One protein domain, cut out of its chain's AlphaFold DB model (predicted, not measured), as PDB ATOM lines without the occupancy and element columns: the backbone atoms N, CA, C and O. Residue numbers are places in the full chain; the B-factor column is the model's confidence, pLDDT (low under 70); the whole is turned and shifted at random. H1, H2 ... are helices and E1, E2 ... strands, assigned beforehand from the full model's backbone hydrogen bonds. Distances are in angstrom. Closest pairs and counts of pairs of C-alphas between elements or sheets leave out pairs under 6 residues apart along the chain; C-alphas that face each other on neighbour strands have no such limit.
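Overview. This is residues 260 to 422 of the 432 residues of an uncharacterized protein of Bacteroidetes bacterium GWA2_30_7 (UniProt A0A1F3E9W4). A twisted sheet of six strands has one long helix, H3, lying slantwise over one of its faces, and the short helical hairpin H4 and H5 packs on H3 from one side. H2 covers the edge strand E1 and packs on the last part of H3, H1 meets that part of H3 well away from the sheet, and at the opposite end of the domain residues 416 to 422 stick out with most of H6. The printed part has 163 residues, with six named helices and six named strands in the order H1 H2 E1 E2 H3 E3 E4 H4 H5 E5 E6 H6, and its class is mixed, helices and strands. The sheet runs E1 E2 E3 E4 E5 E6 and is mixed, with E2 and E3 parallel and the other neighbours antiparallel. The whole is compact, with a radius of gyration of the C-alphas of 16.8 A and spans of 51 by 44 by 30 A.

Arrangement. In the sheet, E2, residues 315 to 319, and E3, residues 357 to 361, are parallel at 15 degrees, with N 318 and O 359 at 2.8 A. E1, residues 306 to 310, is an edge strand and forms a hairpin with E2, antiparallel at 163 degrees, with N 308 and O 317 at 2.8 A. E4, residues 371 to 376, forms a hairpin with E3, with N 360 and O 373 at 2.9 A. E5, residues 398 to 401, is antiparallel to E4, with N 400 and O 372 at 2.8 A. E6, residues 404 to 406, the other edge strand, forms a hairpin with E5, with N 406 and O 399 at 2.8 A. From edge to edge the strands' lines turn by 97 degrees. H3, residues 330 to 351, is the hub, touching four helices. Its height over the sheet is 8.7 A, over E2, E3, E4 and E5, slantwise to the strands at 51 degrees to E5 on the local plane. E2, H3 and E3 make a strand-helix-strand unit, two parallel neighbour strands joined through a helix, with a right-handed crossover. H4, residues 377 to 384, touches H3 about perpendicular at 87 degrees, the closest C-alphas being those of Thr 345 and Leu 380, 6.0 A apart. H5, residues 390 to 396, forms a helical hairpin with H4 and only grazes the sheet; it touches H3, with the closest C-alphas, those of Leu 338 and Leu 394, 6.8 A apart. H2, residues 282 to 299, touches H3 with residues 289 to 297 alone, at a steep tilt of 49 degrees, opposite ways; the closest C-alphas, those of Leu 289 and Leu 350, are 6.4 A apart. H2, H3 and H4 on one face of the sheet make two layers, helices over strands. H1, residues 260 to 275, is not on the sheet and only just touches H3, with 3 pairs of C-alphas within 8 A, the closest those of Ile 271 and Leu 350 at 6.6 A. H6, residues 412 to 421, touches no helix and is not on the sheet. Every O i to N i+4 pair is within hydrogen-bond range in H1, H2, H4, H5 and H6, and 14 of 18 are in H3.

Along the chain. H3 is 30.8 A long, H2 25.8 A and H1 22.5 A, from first to last C-alpha; H6 measures 14.2 A and E4 17.0 A. H1 begins at C-alpha 260, at (27.485, 86.941, 28.770). H3 begins at C-alpha 330, at (15.127, 67.397, 4.312), and H6 ends at C-alpha 421, at (2.443, 77.534, 22.885).

Size, cuts and confidence. The two C-alphas farthest apart, those of Ala 279 and Leu 421, are 55.8 A apart. The printed part has no cut, and no link is long. Residues 278 to 283 also stand free. The mean pLDDT of the printed part is 88.7; residue 366 and residues 419 to 422 are under 70.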
ATOM      1  N   ARG A 260      26.936  87.777  29.855       79.44
ATOM      2  CA  ARG A 260      27.485  86.941  28.770       79.44
ATOM      3  C   ARG A 260      28.403  87.742  27.854       79.44
ATOM      4  O   ARG A 260      29.487  87.269  27.513       79.44
ATOM      5  N   PHE A 261      28.014  88.963  27.503       82.19
ATOM      6  CA  PHE A 261      28.855  89.856  26.709       82.19
ATOM      7  C   PHE A 261      30.112  90.299  27.437       82.19
ATOM      8  O   PHE A 261      31.167  90.292  26.820       82.19
ATOM      9  N   GLY A 262      30.049  90.571  28.740       79.56
ATOM     10  CA  GLY A 262      31.246  90.859  29.533       79.56
ATOM     11  C   GLY A 262      32.277  89.724  29.469       79.56
ATOM     12  O   GLY A 262      33.468  89.971  29.279       79.56
ATOM     13  N   ILE A 263      31.824  88.464  29.533       81.38
ATOM     14  CA  ILE A 263      32.696  87.286  29.373       81.38
ATOM     15  C   ILE A 263      33.308  87.238  27.962       81.38
ATOM     16  O   ILE A 263      34.492  86.918  27.802       81.38
ATOM     17  N   LEU A 264      32.513  87.547  26.934       83.00
ATOM     18  CA  LEU A 264      32.974  87.585  25.545       83.00
ATOM     19  C   LEU A 264      33.953  88.735  25.285       83.00
ATOM     20  O   LEU A 264      34.950  88.519  24.602       83.00
ATOM     21  N   ASP A 265      33.736  89.914  25.862       86.06
ATOM     22  CA  ASP A 265      34.612  91.082  25.727       86.06
ATOM     23  C   ASP A 265      36.006  90.810  26.302       86.06
ATOM     24  O   ASP A 265      37.030  91.137  25.690       86.06
ATOM     25  N   ASP A 266      36.076  90.140  27.453       85.06
ATOM     26  CA  ASP A 266      37.339  89.704  28.049       85.06
ATOM     27  C   ASP A 266      38.108  88.734  27.142       85.06
ATOM     28  O   ASP A 266      39.342  88.805  27.028       85.06
ATOM     29  N   LEU A 267      37.393  87.823  26.479       87.19
ATOM     30  CA  LEU A 267      37.973  86.896  25.512       87.19
ATOM     31  C   LEU A 267      38.431  87.626  24.243       87.19
ATOM     32  O   LEU A 267      39.570  87.442  23.805       87.19
ATOM     33  N   ASP A 268      37.600  88.510  23.703       88.88
ATOM     34  CA  ASP A 268      37.907  89.366  22.559       88.88
ATOM     35  C   ASP A 268      39.168  90.191  22.798       88.88
ATOM     36  O   ASP A 268      40.036  90.285  21.930       88.88
ATOM     37  N   ASN A 269      39.318  90.760  23.992       89.88
ATOM     38  CA  ASN A 269      40.499  91.524  24.371       89.88
ATOM     39  C   ASN A 269      41.767  90.657  24.373       89.88
ATOM     40  O   ASN A 269      42.831  91.114  23.942       89.88
ATOM     41  N   LYS A 270      41.677  89.395  24.808       90.75
ATOM     42  CA  LYS A 270      42.796  88.437  24.727       90.75
ATOM     43  C   LYS A 270      43.128  88.087  23.276       90.75
ATOM     44  O   LYS A 270      44.303  88.064  22.915       90.75
ATOM     45  N   ILE A 271      42.122  87.883  22.432       91.44
ATOM     46  CA  ILE A 271      42.309  87.555  21.010       91.44
ATOM     47  C   ILE A 271      42.911  88.743  20.256       91.44
ATOM     48  O   ILE A 271      43.913  88.580  19.560       91.44
ATOM     49  N   LYS A 272      42.398  89.961  20.465       91.94
ATOM     50  CA  LYS A 272      42.966  91.201  19.912       91.94
ATOM     51  C   LYS A 272      44.435  91.366  20.287       91.94
ATOM     52  O   LYS A 272      45.226  91.787  19.446       91.94
ATOM     53  N   LYS A 273      44.826  91.016  21.519       91.69
ATOM     54  CA  LYS A 273      46.239  91.029  21.931       91.69
ATOM     55  C   LYS A 273      47.081  90.071  21.090       91.69
ATOM     56  O   LYS A 273      48.147  90.483  20.653       91.69
ATOM     57  N   ILE A 274      46.605  88.852  20.814       90.69
ATOM     58  CA  ILE A 274      47.300  87.882  19.945       90.69
ATOM     59  C   ILE A 274      47.415  88.426  18.514       90.69
ATOM     60  O   ILE A 274      48.509  88.472  17.949       90.69
ATOM     61  N   VAL A 275      46.301  88.888  17.940       89.56
ATOM     62  CA  VAL A 275      46.229  89.394  16.559       89.56
ATOM     63  C   VAL A 275      47.140  90.611  16.357       89.56
ATOM     64  O   VAL A 275      47.870  90.693  15.365       89.56
ATOM     65  N   ASN A 276      47.167  91.529  17.324       91.00
ATOM     66  CA  ASN A 276      47.948  92.765  17.251       91.00
ATOM     67  C   ASN A 276      49.380  92.623  17.786       91.00
ATOM     68  O   ASN A 276      50.141  93.594  17.766       91.00
ATOM     69  N   PHE A 277      49.782  91.436  18.253       92.25
ATOM     70  CA  PHE A 277      51.124  91.234  18.782       92.25
ATOM     71  C   PHE A 277      52.162  91.346  17.662       92.25
ATOM     72  O   PHE A 277      52.219  90.516  16.755       92.25
ATOM     73  N   LYS A 278      52.980  92.403  17.705       91.00
ATOM     74  CA  LYS A 278      53.929  92.736  16.628       91.00
ATOM     75  C   LYS A 278      55.059  91.720  16.469       91.00
ATOM     76  O   LYS A 278      55.597  91.599  15.377       91.00
ATOM     77  N   ALA A 279      55.418  91.007  17.536       90.69
ATOM     78  CA  ALA A 279      56.510  90.039  17.501       90.69
ATOM     79  C   ALA A 279      56.127  88.702  16.841       90.69
ATOM     80  O   ALA A 279      57.013  87.910  16.542       90.69
ATOM     81  N   PHE A 280      54.836  88.442  16.603       90.12
ATOM     82  CA  PHE A 280      54.394  87.255  15.870       90.12
ATOM     83  C   PHE A 280      54.115  87.596  14.408       90.12
ATOM     84  O   PHE A 280      53.436  88.579  14.100       90.12
ATOM     85  N   ASP A 281      54.594  86.740  13.508       91.44
ATOM     86  CA  ASP A 281      54.150  86.740  12.119       91.44
ATOM     87  C   ASP A 281      52.705  86.209  12.012       91.44
ATOM     88  O   ASP A 281      52.156  85.614  12.948       91.44
ATOM     89  N   ASN A 282      52.052  86.432  10.866       88.31
ATOM     90  CA  ASN A 282      50.667  85.985  10.666       88.31
ATOM     91  C   ASN A 282      50.515  84.470  10.838       88.31
ATOM     92  O   ASN A 282      49.539  84.016  11.429       88.31
ATOM     93  N   LYS A 283      51.497  83.686  10.384       91.31
ATOM     94  CA  LYS A 283      51.473  82.227  10.509       91.31
ATOM     95  C   LYS A 283      51.447  81.787  11.975       91.31
ATOM     96  O   LYS A 283      50.634  80.942  12.340       91.31
ATOM     97  N   THR A 284      52.282  82.378  12.828       91.75
ATOM     98  CA  THR A 284      52.306  82.073  14.266       91.75
ATOM     99  C   THR A 284      51.003  82.485  14.944       91.75
ATOM    100  O   THR A 284      50.463  81.716  15.739       91.75
ATOM    101  N   LYS A 285      50.444  83.650  14.587       92.38
ATOM    102  CA  LYS A 285      49.136  84.100  15.098       92.38
ATOM    103  C   LYS A 285      48.027  83.108  14.759       92.38
ATOM    104  O   LYS A 285      47.307  82.671  15.654       92.38
ATOM    105  N   LEU A 286      47.920  82.709  13.490       92.69
ATOM    106  CA  LEU A 286      46.906  81.754  13.038       92.69
ATOM    107  C   LEU A 286      47.092  80.374  13.667       92.69
ATOM    108  O   LEU A 286      46.104  79.743  14.037       92.69
ATOM    109  N   ASN A 287      48.334  79.919  13.852       92.25
ATOM    110  CA  ASN A 287      48.617  78.655  14.532       92.25
ATOM    111  C   ASN A 287      48.138  78.670  15.989       92.25
ATOM    112  O   ASN A 287      47.485  77.722  16.416       92.25
ATOM    113  N   LEU A 288      48.406  79.745  16.737       92.88
ATOM    114  CA  LEU A 288      47.934  79.891  18.118       92.88
ATOM    115  C   LEU A 288      46.404  79.910  18.194       92.88
ATOM    116  O   LEU A 288      45.817  79.174  18.985       92.88
ATOM    117  N   LEU A 289      45.749  80.703  17.341       94.31
ATOM    118  CA  LEU A 289      44.286  80.746  17.281       94.31
ATOM    119  C   LEU A 289      43.697  79.382  16.894       94.31
ATOM    120  O   LEU A 289      42.714  78.951  17.486       94.31
ATOM    121  N   SER A 290      44.338  78.658  15.974       94.56
ATOM    122  CA  SER A 290      43.940  77.294  15.596       94.56
ATOM    123  C   SER A 290      44.091  76.309  16.748       94.56
ATOM    124  O   SER A 290      43.191  75.510  16.981       94.56
ATOM    125  N   GLN A 291      45.168  76.383  17.530       93.06
ATOM    126  CA  GLN A 291      45.320  75.553  18.731       93.06
ATOM    127  C   GLN A 291      44.202  75.807  19.748       93.06
ATOM    128  O   GLN A 291      43.670  74.853  20.320       93.06
ATOM    129  N   ILE A 292      43.811  77.072  19.939       92.38
ATOM    130  CA  ILE A 292      42.663  77.431  20.782       92.38
ATOM    131  C   ILE A 292      41.382  76.827  20.195       92.38
ATOM    132  O   ILE A 292      40.667  76.134  20.913       92.38
ATOM    133  N   PHE A 293      41.135  76.996  18.894       94.00
ATOM    134  CA  PHE A 293      39.972  76.439  18.197       94.00
ATOM    135  C   PHE A 293      39.851  74.914  18.357       94.00
ATOM    136  O   PHE A 293      38.808  74.412  18.779       94.00
ATOM    137  N   PHE A 294      40.928  74.167  18.089       93.56
ATOM    138  CA  PHE A 294      40.953  72.708  18.237       93.56
ATOM    139  C   PHE A 294      40.744  72.270  19.690       93.56
ATOM    140  O   PHE A 294      40.006  71.317  19.946       93.56
ATOM    141  N   SER A 295      41.358  72.968  20.651       90.38
ATOM    142  CA  SER A 295      41.162  72.705  22.082       90.38
ATOM    143  C   SER A 295      39.700  72.908  22.490       90.38
ATOM    144  O   SER A 295      39.104  72.057  23.152       90.38
ATOM    145  N   GLU A 296      39.091  73.998  22.029       87.25
ATOM    146  CA  GLU A 296      37.701  74.354  22.301       87.25
ATOM    147  C   GLU A 296      36.695  73.374  21.688       87.25
ATOM    148  O   GLU A 296      35.684  73.045  22.316       87.25
ATOM    149  N   CYS A 297      36.979  72.841  20.502       88.75
ATOM    150  CA  CYS A 297      36.139  71.812  19.894       88.75
ATOM    151  C   CYS A 297      36.308  70.457  20.590       88.75
ATOM    152  O   CYS A 297      35.313  69.796  20.889       88.75
ATOM    153  N   LYS A 298      37.536  70.092  20.980       88.12
ATOM    154  CA  LYS A 298      37.805  68.878  21.766       88.12
ATOM    155  C   LYS A 298      37.054  68.876  23.099       88.12
ATOM    156  O   LYS A 298      36.453  67.862  23.447       88.12
ATOM    157  N   LYS A 299      37.036  70.001  23.828       81.38
ATOM    158  CA  LYS A 299      36.260  70.148  25.079       81.38
ATOM    159  C   LYS A 299      34.766  69.901  24.867       81.38
ATOM    160  O   LYS A 299      34.130  69.247  25.688       81.38
ATOM    161  N   ARG A 300      34.226  70.379  23.742       79.38
ATOM    162  CA  ARG A 300      32.821  70.197  23.345       79.38
ATOM    163  C   ARG A 300      32.533  68.832  22.705       79.38
ATOM    164  O   ARG A 300      31.398  68.592  22.314       79.38
ATOM    165  N   LYS A 301      33.531  67.939  22.607       85.19
ATOM    166  CA  LYS A 301      33.444  66.649  21.895       85.19
ATOM    167  C   LYS A 301      33.009  66.810  20.429       85.19
ATOM    168  O   LYS A 301      32.301  65.968  19.890       85.19
ATOM    169  N   ILE A 302      33.439  67.901  19.800       87.06
ATOM    170  CA  ILE A 302      33.200  68.206  18.392       87.06
ATOM    171  C   ILE A 302      34.471  67.859  17.617       87.06
ATOM    172  O   ILE A 302      35.546  68.395  17.892       87.06
ATOM    173  N   GLU A 303      34.354  66.950  16.656       90.50
ATOM    174  CA  GLU A 303      35.486  66.474  15.866       90.50
ATOM    175  C   GLU A 303      35.745  67.388  14.655       90.50
ATOM    176  O   GLU A 303      34.810  67.828  13.983       90.50
ATOM    177  N   ILE A 304      37.021  67.678  14.380       92.19
ATOM    178  CA  ILE A 304      37.486  68.500  13.251       92.19
ATOM    179  C   ILE A 304      38.642  67.775  12.570       92.19
ATOM    180  O   ILE A 304      39.560  67.318  13.252       92.19
ATOM    181  N   LYS A 305      38.637  67.731  11.234       91.69
ATOM    182  CA  LYS A 305      39.761  67.221  10.439       91.69
ATOM    183  C   LYS A 305      40.840  68.280  10.244       91.69
ATOM    184  O   LYS A 305      42.010  68.024  10.516       91.69
ATOM    185  N   SER A 306      40.468  69.462   9.755       93.38
ATOM    186  CA  SER A 306      41.430  70.529   9.481       93.38
ATOM    187  C   SER A 306      40.792  71.919   9.500       93.38
ATOM    188  O   SER A 306      39.572  72.071   9.439       93.38
ATOM    189  N   ILE A 307      41.639  72.943   9.585       95.25
ATOM    190  CA  ILE A 307      41.267  74.337   9.353       95.25
ATOM    191  C   ILE A 307      42.278  74.957   8.389       95.25
ATOM    192  O   ILE A 307      43.482  74.718   8.496       95.25
ATOM    193  N   ARG A 308      41.786  75.721   7.416       94.75
ATOM    194  CA  ARG A 308      42.585  76.398   6.391       94.75
ATOM    195  C   ARG A 308      42.123  77.840   6.250       94.75
ATOM    196  O   ARG A 308      40.965  78.155   6.506       94.75
ATOM    197  N   PHE A 309      43.028  78.697   5.802       95.50
ATOM    198  CA  PHE A 309      42.788  80.130   5.678       95.50
ATOM    199  C   PHE A 309      43.094  80.580   4.253       95.50
ATOM    200  O   PHE A 309      44.102  80.171   3.676       95.50
ATOM    201  N   ASN A 310      42.226  81.417   3.694       94.88
ATOM    202  CA  ASN A 310      42.460  82.119   2.440       94.88
ATOM    203  C   ASN A 310      42.423  83.627   2.720       94.88
ATOM    204  O   ASN A 310      41.357  84.209   2.931       94.88
ATOM    205  N   ASP A 311      43.605  84.242   2.742       91.12
ATOM    206  CA  ASP A 311      43.778  85.650   3.106       91.12
ATOM    207  C   ASP A 311      43.248  86.620   2.041       91.12
ATOM    208  O   ASP A 311      42.800  87.713   2.396       91.12
ATOM    209  N   GLU A 312      43.266  86.220   0.764       92.12
ATOM    210  CA  GLU A 312      42.760  87.018  -0.362       92.12
ATOM    211  C   GLU A 312      41.237  87.138  -0.304       92.12
ATOM    212  O   GLU A 312      40.684  88.232  -0.402       92.12
ATOM    213  N   LEU A 313      40.556  86.011  -0.083       93.12
ATOM    214  CA  LEU A 313      39.097  85.948   0.019       93.12
ATOM    215  C   LEU A 313      38.573  86.255   1.423       93.12
ATOM    216  O   LEU A 313      37.357  86.273   1.612       93.12
ATOM    217  N   LYS A 314      39.468  86.464   2.399       95.06
ATOM    218  CA  LYS A 314      39.126  86.633   3.821       95.06
ATOM    219  C   LYS A 314      38.223  85.504   4.333       95.06
ATOM    220  O   LYS A 314      37.296  85.725   5.108       95.06
ATOM    221  N   LEU A 315      38.563  84.277   3.931       96.50
ATOM    222  CA  LEU A 315      37.792  83.061   4.170       96.50
ATOM    223  C   LEU A 315      38.507  82.096   5.130       96.50
ATOM    224  O   LEU A 315      39.679  81.766   4.939       96.50
ATOM    225  N   VAL A 316      37.760  81.587   6.111       97.31
ATOM    226  CA  VAL A 316      38.135  80.432   6.938       97.31
ATOM    227  C   VAL A 316      37.433  79.188   6.402       97.31
ATOM    228  O   VAL A 316      36.212  79.174   6.266       97.31
ATOM    229  N   CYS A 317      38.189  78.130   6.127       96.69
ATOM    230  CA  CYS A 317      37.664  76.835   5.703       96.69
ATOM    231  C   CYS A 317      37.851  75.810   6.822       96.69
ATOM    232  O   CYS A 317      38.986  75.521   7.199       96.69
ATOM    233  N   ILE A 318      36.762  75.234   7.322       96.69
ATOM    234  CA  ILE A 318      36.773  74.217   8.380       96.69
ATOM    235  C   ILE A 318      36.338  72.892   7.765       96.69
ATOM    236  O   ILE A 318      35.221  72.770   7.268       96.69
ATOM    237  N   GLU A 319      37.226  71.902   7.801       95.00
ATOM    238  CA  GLU A 319      36.925  70.549   7.344       95.00
ATOM    239  C   GLU A 319      36.512  69.673   8.522       95.00
ATOM    240  O   GLU A 319      37.264  69.505   9.488       95.00
ATOM    241  N   VAL A 320      35.332  69.068   8.419       93.38
ATOM    242  CA  VAL A 320      34.783  68.166   9.437       93.38
ATOM    243  C   VAL A 320      34.821  66.708   8.962       93.38
ATOM    244  O   VAL A 320      34.958  66.452   7.762       93.38
ATOM    245  N   PRO A 321      34.734  65.718   9.869       90.31
ATOM    246  CA  PRO A 321      34.600  64.323   9.472       90.31
ATOM    247  C   PRO A 321      33.353  64.094   8.621       90.31
ATOM    248  O   PRO A 321      32.289  64.648   8.894       90.31
ATOM    249  N   TRP A 322      33.506  63.251   7.601       89.25
ATOM    250  CA  TRP A 322      32.388  62.849   6.764       89.25
ATOM    251  C   TRP A 322      31.448  61.940   7.551       89.25
ATOM    252  O   TRP A 322      31.906  61.013   8.224       89.25
ATOM    253  N   THR A 323      30.147  62.171   7.423       86.38
ATOM    254  CA  THR A 323      29.120  61.242   7.895       86.38
ATOM    255  C   THR A 323      28.131  60.970   6.779       86.38
ATOM    256  O   THR A 323      27.718  61.897   6.090       86.38
ATOM    257  N   GLN A 324      27.692  59.722   6.656       84.81
ATOM    258  CA  GLN A 324      26.623  59.372   5.731       84.81
ATOM    259  C   GLN A 324      25.347  60.151   6.075       84.81
ATOM    260  O   GLN A 324      24.963  60.206   7.244       84.81
ATOM    261  N   ILE A 325      24.721  60.744   5.061       85.75
ATOM    262  CA  ILE A 325      23.423  61.416   5.156       85.75
ATOM    263  C   ILE A 325      22.527  60.928   4.021       85.75
ATOM    264  O   ILE A 325      23.022  60.643   2.927       85.75
ATOM    265  N   ASP A 326      21.226  60.848   4.267       85.25
ATOM    266  CA  ASP A 326      20.233  60.686   3.213       85.25
ATOM    267  C   ASP A 326      19.902  62.059   2.612       85.25
ATOM    268  O   ASP A 326      19.174  62.866   3.193       85.25
ATOM    269  N   THR A 327      20.440  62.337   1.424       84.12
ATOM    270  CA  THR A 327      20.201  63.595   0.701       84.12
ATOM    271  C   THR A 327      18.780  63.727   0.146       84.12
ATOM    272  O   THR A 327      18.444  64.776  -0.402       84.12
ATOM    273  N   SER A 328      17.928  62.707   0.299       85.94
ATOM    274  CA  SER A 328      16.494  62.793   0.007       85.94
ATOM    275  C   SER A 328      15.640  63.202   1.215       85.94
ATOM    276  O   SER A 328      14.453  63.483   1.053       85.94
ATOM    277  N   ASN A 329      16.230  63.273   2.415       89.38
ATOM    278  CA  ASN A 329      15.547  63.627   3.654       89.38
ATOM    279  C   ASN A 329      15.901  65.054   4.108       89.38
ATOM    280  O   ASN A 329      16.959  65.298   4.695       89.38
ATOM    281  N   ASP A 330      14.967  65.988   3.921       88.50
ATOM    282  CA  ASP A 330      15.127  67.397   4.312       88.50
ATOM    283  C   ASP A 330      15.495  67.569   5.794       88.50
ATOM    284  O   ASP A 330      16.285  68.444   6.148       88.50
ATOM    285  N   THR A 331      14.972  66.712   6.678       88.25
ATOM    286  CA  THR A 331      15.253  66.799   8.119       88.25
ATOM    287  C   THR A 331      16.708  66.441   8.422       88.25
ATOM    288  O   THR A 331      17.341  67.080   9.264       88.25
ATOM    289  N   GLU A 332      17.269  65.448   7.727       89.50
ATOM    290  CA  GLU A 332      18.684  65.091   7.872       89.50
ATOM    291  C   GLU A 332      19.600  66.191   7.340       89.50
ATOM    292  O   GLU A 332      20.565  66.554   8.017       89.50
ATOM    293  N   ILE A 333      19.258  66.777   6.189       89.25
ATOM    294  CA  ILE A 333      19.982  67.917   5.616       89.25
ATOM    295  C   ILE A 333      19.988  69.086   6.602       89.25
ATOM    296  O   ILE A 333      21.056  69.596   6.937       89.25
ATOM    297  N   ILE A 334      18.821  69.477   7.124       88.75
ATOM    298  CA  ILE A 334      18.685  70.581   8.083       88.75
ATOM    299  C   ILE A 334      19.515  70.319   9.342       88.75
ATOM    300  O   ILE A 334      20.306  71.173   9.751       88.75
ATOM    301  N   ASN A 335      19.389  69.134   9.942       88.81
ATOM    302  CA  ASN A 335      20.132  68.779  11.150       88.81
ATOM    303  C   ASN A 335      21.646  68.792  10.913       88.81
ATOM    304  O   ASN A 335      22.417  69.276  11.748       88.81
ATOM    305  N   LYS A 336      22.088  68.293   9.756       90.44
ATOM    306  CA  LYS A 336      23.495  68.307   9.368       90.44
ATOM    307  C   LYS A 336      23.994  69.736   9.133       90.44
ATOM    308  O   LYS A 336      25.055  70.083   9.650       90.44
ATOM    309  N   SER A 337      23.230  70.586   8.450       91.75
ATOM    310  CA  SER A 337      23.550  72.005   8.253       91.75
ATOM    311  C   SER A 337      23.648  72.769   9.569       91.75
ATOM    312  O   SER A 337      24.623  73.486   9.781       91.75
ATOM    313  N   LEU A 338      22.703  72.571  10.494       90.06
ATOM    314  CA  LEU A 338      22.754  73.161  11.836       90.06
ATOM    315  C   LEU A 338      24.015  72.731  12.596       90.06
ATOM    316  O   LEU A 338      24.670  73.558  13.232       90.06
ATOM    317  N   ASN A 339      24.403  71.458  12.488       89.31
ATOM    318  CA  ASN A 339      25.649  70.973  13.076       89.31
ATOM    319  C   ASN A 339      26.887  71.634  12.454       89.31
ATOM    320  O   ASN A 339      27.801  71.985  13.194       89.31
ATOM    321  N   LEU A 340      26.917  71.859  11.135       92.94
ATOM    322  CA  LEU A 340      28.008  72.583  10.471       92.94
ATOM    323  C   LEU A 340      28.070  74.057  10.907       92.94
ATOM    324  O   LEU A 340      29.154  74.565  11.195       92.94
ATOM    325  N   ILE A 341      26.921  74.728  11.049       92.81
ATOM    326  CA  ILE A 341      26.838  76.121  11.524       92.81
ATOM    327  C   ILE A 341      27.493  76.285  12.905       92.81
ATOM    328  O   ILE A 341      28.197  77.271  13.132       92.81
ATOM    329  N   ARG A 342      27.365  75.295  13.803       88.31
ATOM    330  CA  ARG A 342      27.998  75.323  15.142       88.31
ATOM    331  C   ARG A 342      29.525  75.461  15.099       88.31
ATOM    332  O   ARG A 342      30.115  76.051  16.003       88.31
ATOM    333  N   TYR A 343      30.187  74.958  14.058       93.00
ATOM    334  CA  TYR A 343      31.628  75.177  13.888       93.00
ATOM    335  C   TYR A 343      31.922  76.645  13.566       93.00
ATOM    336  O   TYR A 343      32.855  77.221  14.127       93.00
ATOM    337  N   GLY A 344      31.091  77.266  12.722       93.44
ATOM    338  CA  GLY A 344      31.156  78.694  12.410       93.44
ATOM    339  C   GLY A 344      30.999  79.567  13.653       93.44
ATOM    340  O   GLY A 344      31.790  80.485  13.858       93.44
ATOM    341  N   THR A 345      30.062  79.229  14.547       90.94
ATOM    342  CA  THR A 345      29.834  79.992  15.789       90.94
ATOM    343  C   THR A 345      31.013  79.934  16.763       90.94
ATOM    344  O   THR A 345      31.233  80.872  17.521       90.94
ATOM    345  N   ILE A 346      31.809  78.859  16.746       91.06
ATOM    346  CA  ILE A 346      33.050  78.787  17.537       91.06
ATOM    347  C   ILE A 346      34.166  79.566  16.826       91.06
ATOM    348  O   ILE A 346      34.939  80.282  17.460       91.06
ATOM    349  N   ALA A 347      34.248  79.437  15.502       94.81
ATOM    350  CA  ALA A 347      35.292  80.051  14.695       94.81
ATOM    351  C   ALA A 347      35.215  81.586  14.687       94.81
ATOM    352  O   ALA A 347      36.252  82.240  14.806       94.81
ATOM    353  N   ILE A 348      34.012  82.168  14.609       94.88
ATOM    354  CA  ILE A 348      33.833  83.627  14.565       94.88
ATOM    355  C   ILE A 348      34.453  84.319  15.782       94.88
ATOM    356  O   ILE A 348      35.079  85.366  15.638       94.88
ATOM    357  N   ILE A 349      34.378  83.696  16.963       91.69
ATOM    358  CA  ILE A 349      34.949  84.238  18.202       91.69
ATOM    359  C   ILE A 349      36.452  84.492  18.022       91.69
ATOM    360  O   ILE A 349      36.959  85.525  18.443       91.69
ATOM    361  N   LEU A 350      37.152  83.575  17.351       93.75
ATOM    362  CA  LEU A 350      38.607  83.590  17.204       93.75
ATOM    363  C   LEU A 350      39.089  84.373  15.981       93.75
ATOM    364  O   LEU A 350      40.153  84.989  16.034       93.75
ATOM    365  N   TYR A 351      38.336  84.338  14.880       94.94
ATOM    366  CA  TYR A 351      38.832  84.748  13.564       94.94
ATOM    367  C   TYR A 351      38.187  86.020  12.994       94.94
ATOM    368  O   TYR A 351      38.700  86.544  12.002       94.94
ATOM    369  N   LYS A 352      37.144  86.577  13.633       93.00
ATOM    370  CA  LYS A 352      36.416  87.771  13.148       93.00
ATOM    371  C   LYS A 352      37.281  88.995  12.842       93.00
ATOM    372  O   LYS A 352      36.966  89.773  11.953       93.00
ATOM    373  N   PHE A 353      38.412  89.162  13.531       90.94
ATOM    374  CA  PHE A 353      39.307  90.305  13.305       90.94
ATOM    375  C   PHE A 353      40.060  90.244  11.969       90.94
ATOM    376  O   PHE A 353      40.565  91.263  11.500       90.94
ATOM    377  N   ASN A 354      40.153  89.060  11.360       91.38
ATOM    378  CA  ASN A 354      40.969  88.820  10.174       91.38
ATOM    379  C   ASN A 354      40.167  88.264   8.992       91.38
ATOM    380  O   ASN A 354      40.636  88.390   7.859       91.38
ATOM    381  N   TYR A 355      38.995  87.675   9.243       95.25
ATOM    382  CA  TYR A 355      38.191  86.956   8.258       95.25
ATOM    383  C   TYR A 355      36.702  87.254   8.443       95.25
ATOM    384  O   TYR A 355      36.211  87.336   9.568       95.25
ATOM    385  N   ASN A 356      35.985  87.370   7.326       95.81
ATOM    386  CA  ASN A 356      34.560  87.703   7.292       95.81
ATOM    387  C   ASN A 356      33.713  86.657   6.554       95.81
ATOM    388  O   ASN A 356      32.531  86.885   6.339       95.81
ATOM    389  N   LYS A 357      34.296  85.525   6.151       96.75
ATOM    390  CA  LYS A 357      33.571  84.408   5.541       96.75
ATOM    391  C   LYS A 357      34.018  83.088   6.138       96.75
ATOM    392  O   LYS A 357      35.204  82.902   6.420       96.75
ATOM    393  N   TYR A 358      33.073  82.163   6.273       97.44
ATOM    394  CA  TYR A 358      33.292  80.854   6.879       97.44
ATOM    395  C   TYR A 358      32.675  79.773   5.997       97.44
ATOM    396  O   TYR A 358      31.470  79.769   5.774       97.44
ATOM    397  N   LEU A 359      33.499  78.856   5.494       96.38
ATOM    398  CA  LEU A 359      33.062  77.672   4.760       96.38
ATOM    399  C   LEU A 359      33.306  76.446   5.635       96.38
ATOM    400  O   LEU A 359      34.455  76.078   5.878       96.38
ATOM    401  N   ILE A 360      32.236  75.816   6.106       96.19
ATOM    402  CA  ILE A 360      32.311  74.597   6.915       96.19
ATOM    403  C   ILE A 360      31.742  73.447   6.100       96.19
ATOM    404  O   ILE A 360      30.596  73.509   5.664       96.19
ATOM    405  N   GLY A 361      32.514  72.386   5.900       93.31
ATOM    406  CA  GLY A 361      32.042  71.249   5.125       93.31
ATOM    407  C   GLY A 361      32.903  70.012   5.276       93.31
ATOM    408  O   GLY A 361      33.953  70.012   5.922       93.31
ATOM    409  N   GLU A 362      32.427  68.932   4.684       89.12
ATOM    410  CA  GLU A 362      33.147  67.666   4.634       89.12
ATOM    411  C   GLU A 362      34.201  67.696   3.517       89.12
ATOM    412  O   GLU A 362      34.047  68.424   2.529       89.12
ATOM    413  N   PRO A 363      35.295  66.923   3.638       82.25
ATOM    414  CA  PRO A 363      36.237  66.785   2.541       82.25
ATOM    415  C   PRO A 363      35.538  66.158   1.338       82.25
ATOM    416  O   PRO A 363      34.760  65.213   1.465       82.25
ATOM    417  N   LYS A 364      35.857  66.673   0.153       72.31
ATOM    418  CA  LYS A 364      35.352  66.130  -1.102       72.31
ATOM    419  C   LYS A 364      36.013  64.776  -1.367       72.31
ATOM    420  O   LYS A 364      37.164  64.723  -1.794       72.31
ATOM    421  N   GLU A 365      35.287  63.696  -1.112       75.81
ATOM    422  CA  GLU A 365      35.687  62.329  -1.450       75.81
ATOM    423  C   GLU A 365      34.922  61.864  -2.701       75.81
ATOM    424  O   GLU A 365      33.780  62.259  -2.932       75.81
ATOM    425  N   VAL A 366      35.577  61.071  -3.553       62.81
ATOM    426  CA  VAL A 366      34.951  60.497  -4.755       62.81
ATOM    427  C   VAL A 366      33.857  59.517  -4.303       62.81
ATOM    428  O   VAL A 366      34.073  58.764  -3.356       62.81
ATOM    429  N   ASP A 367      32.689  59.568  -4.948       70.19
ATOM    430  CA  ASP A 367      31.510  58.717  -4.692       70.19
ATOM    431  C   ASP A 367      30.768  58.931  -3.361       70.19
ATOM    432  O   ASP A 367      29.967  58.087  -2.955       70.19
ATOM    433  N   LYS A 368      30.985  60.065  -2.684       77.56
ATOM    434  CA  LYS A 368      30.242  60.415  -1.469       77.56
ATOM    435  C   LYS A 368      29.487  61.722  -1.623       77.56
ATOM    436  O   LYS A 368      30.054  62.732  -2.043       77.56
ATOM    437  N   ASP A 369      28.226  61.691  -1.205       78.56
ATOM    438  CA  ASP A 369      27.467  62.908  -0.970       78.56
ATOM    439  C   ASP A 369      28.167  63.722   0.117       78.56
ATOM    440  O   ASP A 369      28.572  63.179   1.151       78.56
ATOM    441  N   PHE A 370      28.341  65.016  -0.137       85.00
ATOM    442  CA  PHE A 370      28.936  65.932   0.825       85.00
ATOM    443  C   PHE A 370      28.079  67.182   0.972       85.00
ATOM    444  O   PHE A 370      27.498  67.688   0.002       85.00
ATOM    445  N   ILE A 371      28.066  67.708   2.193       90.81
ATOM    446  CA  ILE A 371      27.386  68.951   2.537       90.81
ATOM    447  C   ILE A 371      28.383  70.008   3.019       90.81
ATOM    448  O   ILE A 371      29.361  69.716   3.716       90.81
ATOM    449  N   ALA A 372      28.143  71.254   2.629       93.81
ATOM    450  CA  ALA A 372      28.895  72.405   3.103       93.81
ATOM    451  C   ALA A 372      27.962  73.589   3.360       93.81
ATOM    452  O   ALA A 372      26.941  73.746   2.694       93.81
ATOM    453  N   VAL A 373      28.334  74.440   4.310       94.81
ATOM    454  CA  VAL A 373      27.643  75.692   4.616       94.81
ATOM    455  C   VAL A 373      28.642  76.834   4.486       94.81
ATOM    456  O   VAL A 373      29.705  76.811   5.107       94.81
ATOM    457  N   GLU A 374      28.305  77.819   3.660       95.56
ATOM    458  CA  GLU A 374      29.003  79.102   3.575       95.56
ATOM    459  C   GLU A 374      28.202  80.138   4.359       95.56
ATOM    460  O   GLU A 374      27.016  80.352   4.089       95.56
ATOM    461  N   ILE A 375      28.870  80.767   5.320       95.31
ATOM    462  CA  ILE A 375      28.281  81.688   6.283       95.31
ATOM    463  C   ILE A 375      29.025  83.021   6.239       95.31
ATOM    464  O   ILE A 375      30.266  83.046   6.245       95.31
ATOM    465  N   ASP A 376      28.280  84.127   6.213       95.00
ATOM    466  CA  ASP A 376      28.859  85.460   6.377       95.00
ATOM    467  C   ASP A 376      29.269  85.676   7.842       95.00
ATOM    468  O   ASP A 376      28.539  85.364   8.786       95.00
ATOM    469  N   GLY A 377      30.469  86.213   8.049       94.06
ATOM    470  CA  GLY A 377      30.971  86.544   9.375       94.06
ATOM    471  C   GLY A 377      30.073  87.540  10.100       94.06
ATOM    472  O   GLY A 377      29.941  87.443  11.317       94.06
ATOM    473  N   LYS A 378      29.404  88.439   9.368       93.94
ATOM    474  CA  LYS A 378      28.450  89.386   9.945       93.94
ATOM    475  C   LYS A 378      27.267  88.670  10.600       93.94
ATOM    476  O   LYS A 378      26.926  89.004  11.729       93.94
ATOM    477  N   ASP A 379      26.697  87.665   9.943       93.00
ATOM    478  CA  ASP A 379      25.565  86.916  10.497       93.00
ATOM    479  C   ASP A 379      26.000  86.119  11.740       93.00
ATOM    480  O   ASP A 379      25.301  86.082  12.752       93.00
ATOM    481  N   LEU A 380      27.210  85.545  11.730       93.19
ATOM    482  CA  LEU A 380      27.773  84.893  12.920       93.19
ATOM    483  C   LEU A 380      28.034  85.876  14.068       93.19
ATOM    484  O   LEU A 380      27.864  85.509  15.229       93.19
ATOM    485  N   GLU A 381      28.439  87.113  13.778       92.19
ATOM    486  CA  GLU A 381      28.575  88.157  14.797       92.19
ATOM    487  C   GLU A 381      27.222  88.575  15.379       92.19
ATOM    488  O   GLU A 381      27.116  88.711  16.598       92.19
ATOM    489  N   GLU A 382      26.197  88.757  14.541       91.75
ATOM    490  CA  GLU A 382      24.820  89.031  14.981       91.75
ATOM    491  C   GLU A 382      24.298  87.880  15.866       91.75
ATOM    492  O   GLU A 382      23.662  88.118  16.895       91.75
ATOM    493  N   TYR A 383      24.646  86.630  15.541       90.31
ATOM    494  CA  TYR A 383      24.319  85.466  16.369       90.31
ATOM    495  C   TYR A 383      25.043  85.487  17.723       90.31
ATOM    496  O   TYR A 383      24.416  85.288  18.761       90.31
ATOM    497  N   VAL A 384      26.352  85.772  17.745       87.31
ATOM    498  CA  VAL A 384      27.127  85.906  18.997       87.31
ATOM    499  C   VAL A 384      26.587  87.041  19.873       87.31
ATOM    500  O   VAL A 384      26.647  86.951  21.096       87.31
ATOM    501  N   LYS A 385      26.020  88.086  19.262       87.44
ATOM    502  CA  LYS A 385      25.331  89.192  19.944       87.44
ATOM    503  C   LYS A 385      23.868  88.886  20.288       87.44
ATOM    504  O   LYS A 385      23.132  89.785  20.706       87.44
ATOM    505  N   GLU A 386      23.416  87.644  20.131       85.94
ATOM    506  CA  GLU A 386      22.032  87.239  20.397       85.94
ATOM    507  C   GLU A 386      21.018  88.204  19.745       85.94
ATOM    508  O   GLU A 386      20.043  88.622  20.377       85.94
ATOM    509  N   GLU A 387      21.305  88.659  18.521       87.69
ATOM    510  CA  GLU A 387      20.411  89.481  17.692       87.69
ATOM    511  C   GLU A 387      19.628  88.611  16.705       87.69
ATOM    512  O   GLU A 387      18.525  88.975  16.299       87.69
ATOM    513  N   ILE A 388      20.171  87.438  16.367       88.69
ATOM    514  CA  ILE A 388      19.552  86.430  15.504       88.69
ATOM    515  C   ILE A 388      19.733  85.025  16.097       88.69
ATOM    516  O   ILE A 388      20.636  84.798  16.906       88.69
ATOM    517  N   GLY A 389      18.883  84.076  15.704       86.75
ATOM    518  CA  GLY A 389      18.927  82.683  16.155       86.75
ATOM    519  C   GLY A 389      19.547  81.716  15.140       86.75
ATOM    520  O   GLY A 389      19.879  82.076  14.011       86.75
ATOM    521  N   LEU A 390      19.657  80.435  15.516       85.62
ATOM    522  CA  LEU A 390      20.165  79.379  14.622       85.62
ATOM    523  C   LEU A 390      19.295  79.195  13.370       85.62
ATOM    524  O   LEU A 390      19.821  78.902  12.302       85.62
ATOM    525  N   TYR A 391      17.979  79.376  13.490       86.31
ATOM    526  CA  TYR A 391      17.067  79.289  12.349       86.31
ATOM    527  C   TYR A 391      17.181  80.494  11.407       86.31
ATOM    528  O   TYR A 391      17.020  80.321  10.203       86.31
ATOM    529  N   ASP A 392      17.508  81.688  11.921       88.44
ATOM    530  CA  ASP A 392      17.856  82.835  11.072       88.44
ATOM    531  C   ASP A 392      19.138  82.531  10.282       88.44
ATOM    532  O   ASP A 392      19.160  82.691   9.066       88.44
ATOM    533  N   LEU A 393      20.168  81.985  10.946       89.12
ATOM    534  CA  LEU A 393      21.387  81.532  10.270       89.12
ATOM    535  C   LEU A 393      21.093  80.455   9.220       89.12
ATOM    536  O   LEU A 393      21.660  80.488   8.135       89.12
ATOM    537  N   LEU A 394      20.231  79.486   9.514       89.19
ATOM    538  CA  LEU A 394      19.896  78.439   8.550       89.19
ATOM    539  C   LEU A 394      19.215  79.011   7.293       89.19
ATOM    540  O   LEU A 394      19.509  78.556   6.191       89.19
ATOM    541  N   ASN A 395      18.336  80.000   7.471       88.44
ATOM    542  CA  ASN A 395      17.591  80.657   6.398       88.44
ATOM    543  C   ASN A 395      18.469  81.587   5.540       88.44
ATOM    544  O   ASN A 395      18.326  81.625   4.322       88.44
ATOM    545  N   ASP A 396      19.372  82.343   6.168       88.12
ATOM    546  CA  ASP A 396      20.121  83.411   5.494       88.12
ATOM    547  C   ASP A 396      21.403  82.890   4.798       88.12
ATOM    548  O   ASP A 396      21.927  83.530   3.881       88.12
ATOM    549  N   ASN A 397      21.897  81.703   5.176       88.00
ATOM    550  CA  ASN A 397      23.174  81.167   4.695       88.00
ATOM    551  C   ASN A 397      23.065  80.244   3.476       88.00
ATOM    552  O   ASN A 397      22.037  79.636   3.183       88.00
ATOM    553  N   LYS A 398      24.180  80.102   2.746       92.31
ATOM    554  CA  LYS A 398      24.229  79.243   1.557       92.31
ATOM    555  C   LYS A 398      24.619  77.830   1.965       92.31
ATOM    556  O   LYS A 398      25.734  77.597   2.430       92.31
ATOM    557  N   ILE A 399      23.729  76.881   1.714       92.06
ATOM    558  CA  ILE A 399      24.002  75.460   1.909       92.06
ATOM    559  C   ILE A 399      24.270  74.836   0.543       92.06
ATOM    560  O   ILE A 399      23.605  75.146  -0.444       92.06
ATOM    561  N   PHE A 400      25.266  73.962   0.480       92.06
ATOM    562  CA  PHE A 400      25.672  73.260  -0.725       92.06
ATOM    563  C   PHE A 400      25.602  71.758  -0.488       92.06
ATOM    564  O   PHE A 400      26.198  71.263   0.465       92.06
ATOM    565  N   ILE A 401      24.945  71.039  -1.394       89.38
ATOM    566  CA  ILE A 401      24.996  69.578  -1.489       89.38
ATOM    567  C   ILE A 401      25.649  69.244  -2.820       89.38
ATOM    568  O   ILE A 401      25.174  69.675  -3.872       89.38
ATOM    569  N   ASN A 402      26.758  68.509  -2.809       86.19
ATOM    570  CA  ASN A 402      27.451  68.110  -4.039       86.19
ATOM    571  C   ASN A 402      27.802  69.291  -4.975       86.19
ATOM    572  O   ASN A 402      27.736  69.177  -6.199       86.19
ATOM    573  N   ASN A 403      28.191  70.438  -4.402       84.38
ATOM    574  CA  ASN A 403      28.417  71.737  -5.073       84.38
ATOM    575  C   ASN A 403      27.168  72.422  -5.654       84.38
ATOM    576  O   ASN A 403      27.291  73.479  -6.275       84.38
ATOM    577  N   LYS A 404      25.970  71.871  -5.464       88.44
ATOM    578  CA  LYS A 404      24.721  72.542  -5.824       88.44
ATOM    579  C   LYS A 404      24.214  73.319  -4.623       88.44
ATOM    580  O   LYS A 404      24.037  72.751  -3.548       88.44
ATOM    581  N   LYS A 405      23.993  74.619  -4.812       91.38
ATOM    582  CA  LYS A 405      23.366  75.458  -3.793       91.38
ATOM    583  C   LYS A 405      21.918  75.005  -3.604       91.38
ATOM    584  O   LYS A 405      21.190  74.894  -4.589       91.38
ATOM    585  N   ILE A 406      21.525  74.789  -2.357       90.19
ATOM    586  CA  ILE A 406      20.132  74.611  -1.954       90.19
ATOM    587  C   ILE A 406      19.666  75.850  -1.191       90.19
ATOM    588  O   ILE A 406      20.475  76.592  -0.624       90.19
ATOM    589  N   GLU A 407      18.363  76.084  -1.206       85.88
ATOM    590  CA  GLU A 407      17.716  77.151  -0.452       85.88
ATOM    591  C   GLU A 407      16.908  76.518   0.675       85.88
ATOM    592  O   GLU A 407      16.145  75.582   0.442       85.88
ATOM    593  N   VAL A 408      17.102  77.012   1.895       84.75
ATOM    594  CA  VAL A 408      16.298  76.618   3.050       84.75
ATOM    595  C   VAL A 408      15.449  77.814   3.432       84.75
ATOM    596  O   VAL A 408      15.977  78.876   3.744       84.75
ATOM    597  N   SER A 409      14.132  77.633   3.397       85.62
ATOM    598  CA  SER A 409      13.172  78.635   3.843       85.62
ATOM    599  C   SER A 409      12.571  78.190   5.169       85.62
ATOM    600  O   SER A 409      12.092  77.062   5.293       85.62
ATOM    601  N   VAL A 410      12.617  79.068   6.167       83.81
ATOM    602  CA  VAL A 410      12.009  78.823   7.479       83.81
ATOM    603  C   VAL A 410      10.719  79.634   7.600       83.81
ATOM    604  O   VAL A 410      10.705  80.840   7.358       83.81
ATOM    605  N   ASP A 411       9.635  78.980   8.017       86.50
ATOM    606  CA  ASP A 411       8.371  79.634   8.367       86.50
ATOM    607  C   ASP A 411       8.451  80.194   9.798       86.50
ATOM    608  O   ASP A 411       8.254  79.490  10.794       86.50
ATOM    609  N   PHE A 412       8.802  81.477   9.904       84.38
ATOM    610  CA  PHE A 412       8.995  82.142  11.194       84.38
ATOM    611  C   PHE A 412       7.688  82.459  11.923       84.38
ATOM    612  O   PHE A 412       7.716  82.587  13.151       84.38
ATOM    613  N   ASP A 413       6.567  82.552  11.207       85.69
ATOM    614  CA  ASP A 413       5.255  82.773  11.815       85.69
ATOM    615  C   ASP A 413       4.819  81.510  12.553       85.69
ATOM    616  O   ASP A 413       4.539  81.554  13.753       85.69
ATOM    617  N   LYS A 414       4.920  80.354  11.891       85.06
ATOM    618  CA  LYS A 414       4.657  79.059  12.524       85.06
ATOM    619  C   LYS A 414       5.624  78.761  13.670       85.06
ATOM    620  O   LYS A 414       5.213  78.249  14.710       85.06
ATOM    621  N   LEU A 415       6.906  79.116  13.528       80.81
ATOM    622  CA  LEU A 415       7.883  78.982  14.616       80.81
ATOM    623  C   LEU A 415       7.495  79.838  15.833       80.81
ATOM    624  O   LEU A 415       7.631  79.403  16.974       80.81
ATOM    625  N   LYS A 416       6.999  81.058  15.604       79.31
ATOM    626  CA  LYS A 416       6.537  81.959  16.667       79.31
ATOM    627  C   LYS A 416       5.283  81.429  17.364       79.31
ATOM    628  O   LYS A 416       5.189  81.560  18.581       79.31
ATOM    629  N   GLU A 417       4.349  80.830  16.630       80.50
ATOM    630  CA  GLU A 417       3.176  80.170  17.215       80.50
ATOM    631  C   GLU A 417       3.577  78.993  18.110       80.50
ATOM    632  O   GLU A 417       3.116  78.904  19.247       80.50
ATOM    633  N   LEU A 418       4.492  78.134  17.645       77.56
ATOM    634  CA  LEU A 418       5.003  77.005  18.429       77.56
ATOM    635  C   LEU A 418       5.708  77.462  19.714       77.56
ATOM    636  O   LEU A 418       5.452  76.910  20.780       77.56
ATOM    637  N   GLU A 419       6.538  78.503  19.639       69.25
ATOM    638  CA  GLU A 419       7.180  79.086  20.823       69.25
ATOM    639  C   GLU A 419       6.180  79.738  21.780       69.25
ATOM    640  O   GLU A 419       6.398  79.708  22.986       69.25
ATOM    641  N   TYR A 420       5.096  80.338  21.274       65.31
ATOM    642  CA  TYR A 420       4.051  80.932  22.115       65.31
ATOM    643  C   TYR A 420       3.256  79.867  22.878       65.31
ATOM    644  O   TYR A 420       2.817  80.111  24.000       65.31
ATOM    645  N   LEU A 421       3.077  78.695  22.266       65.56
ATOM    646  CA  LEU A 421       2.443  77.534  22.885       65.56
ATOM    647  C   LEU A 421       3.388  76.789  23.839       65.56
ATOM    648  O   LEU A 421       2.915  76.084  24.730       65.56
ATOM    649  N   SER A 422       4.705  76.947  23.679       54.91
ATOM    650  CA  SER A 422       5.698  76.416  24.611       54.91
ATOM    651  C   SER A 422       5.882  77.354  25.809       54.91
ATOM    652  O   SER A 422       5.958  78.571  25.660       54.91
TER     653      SER A 422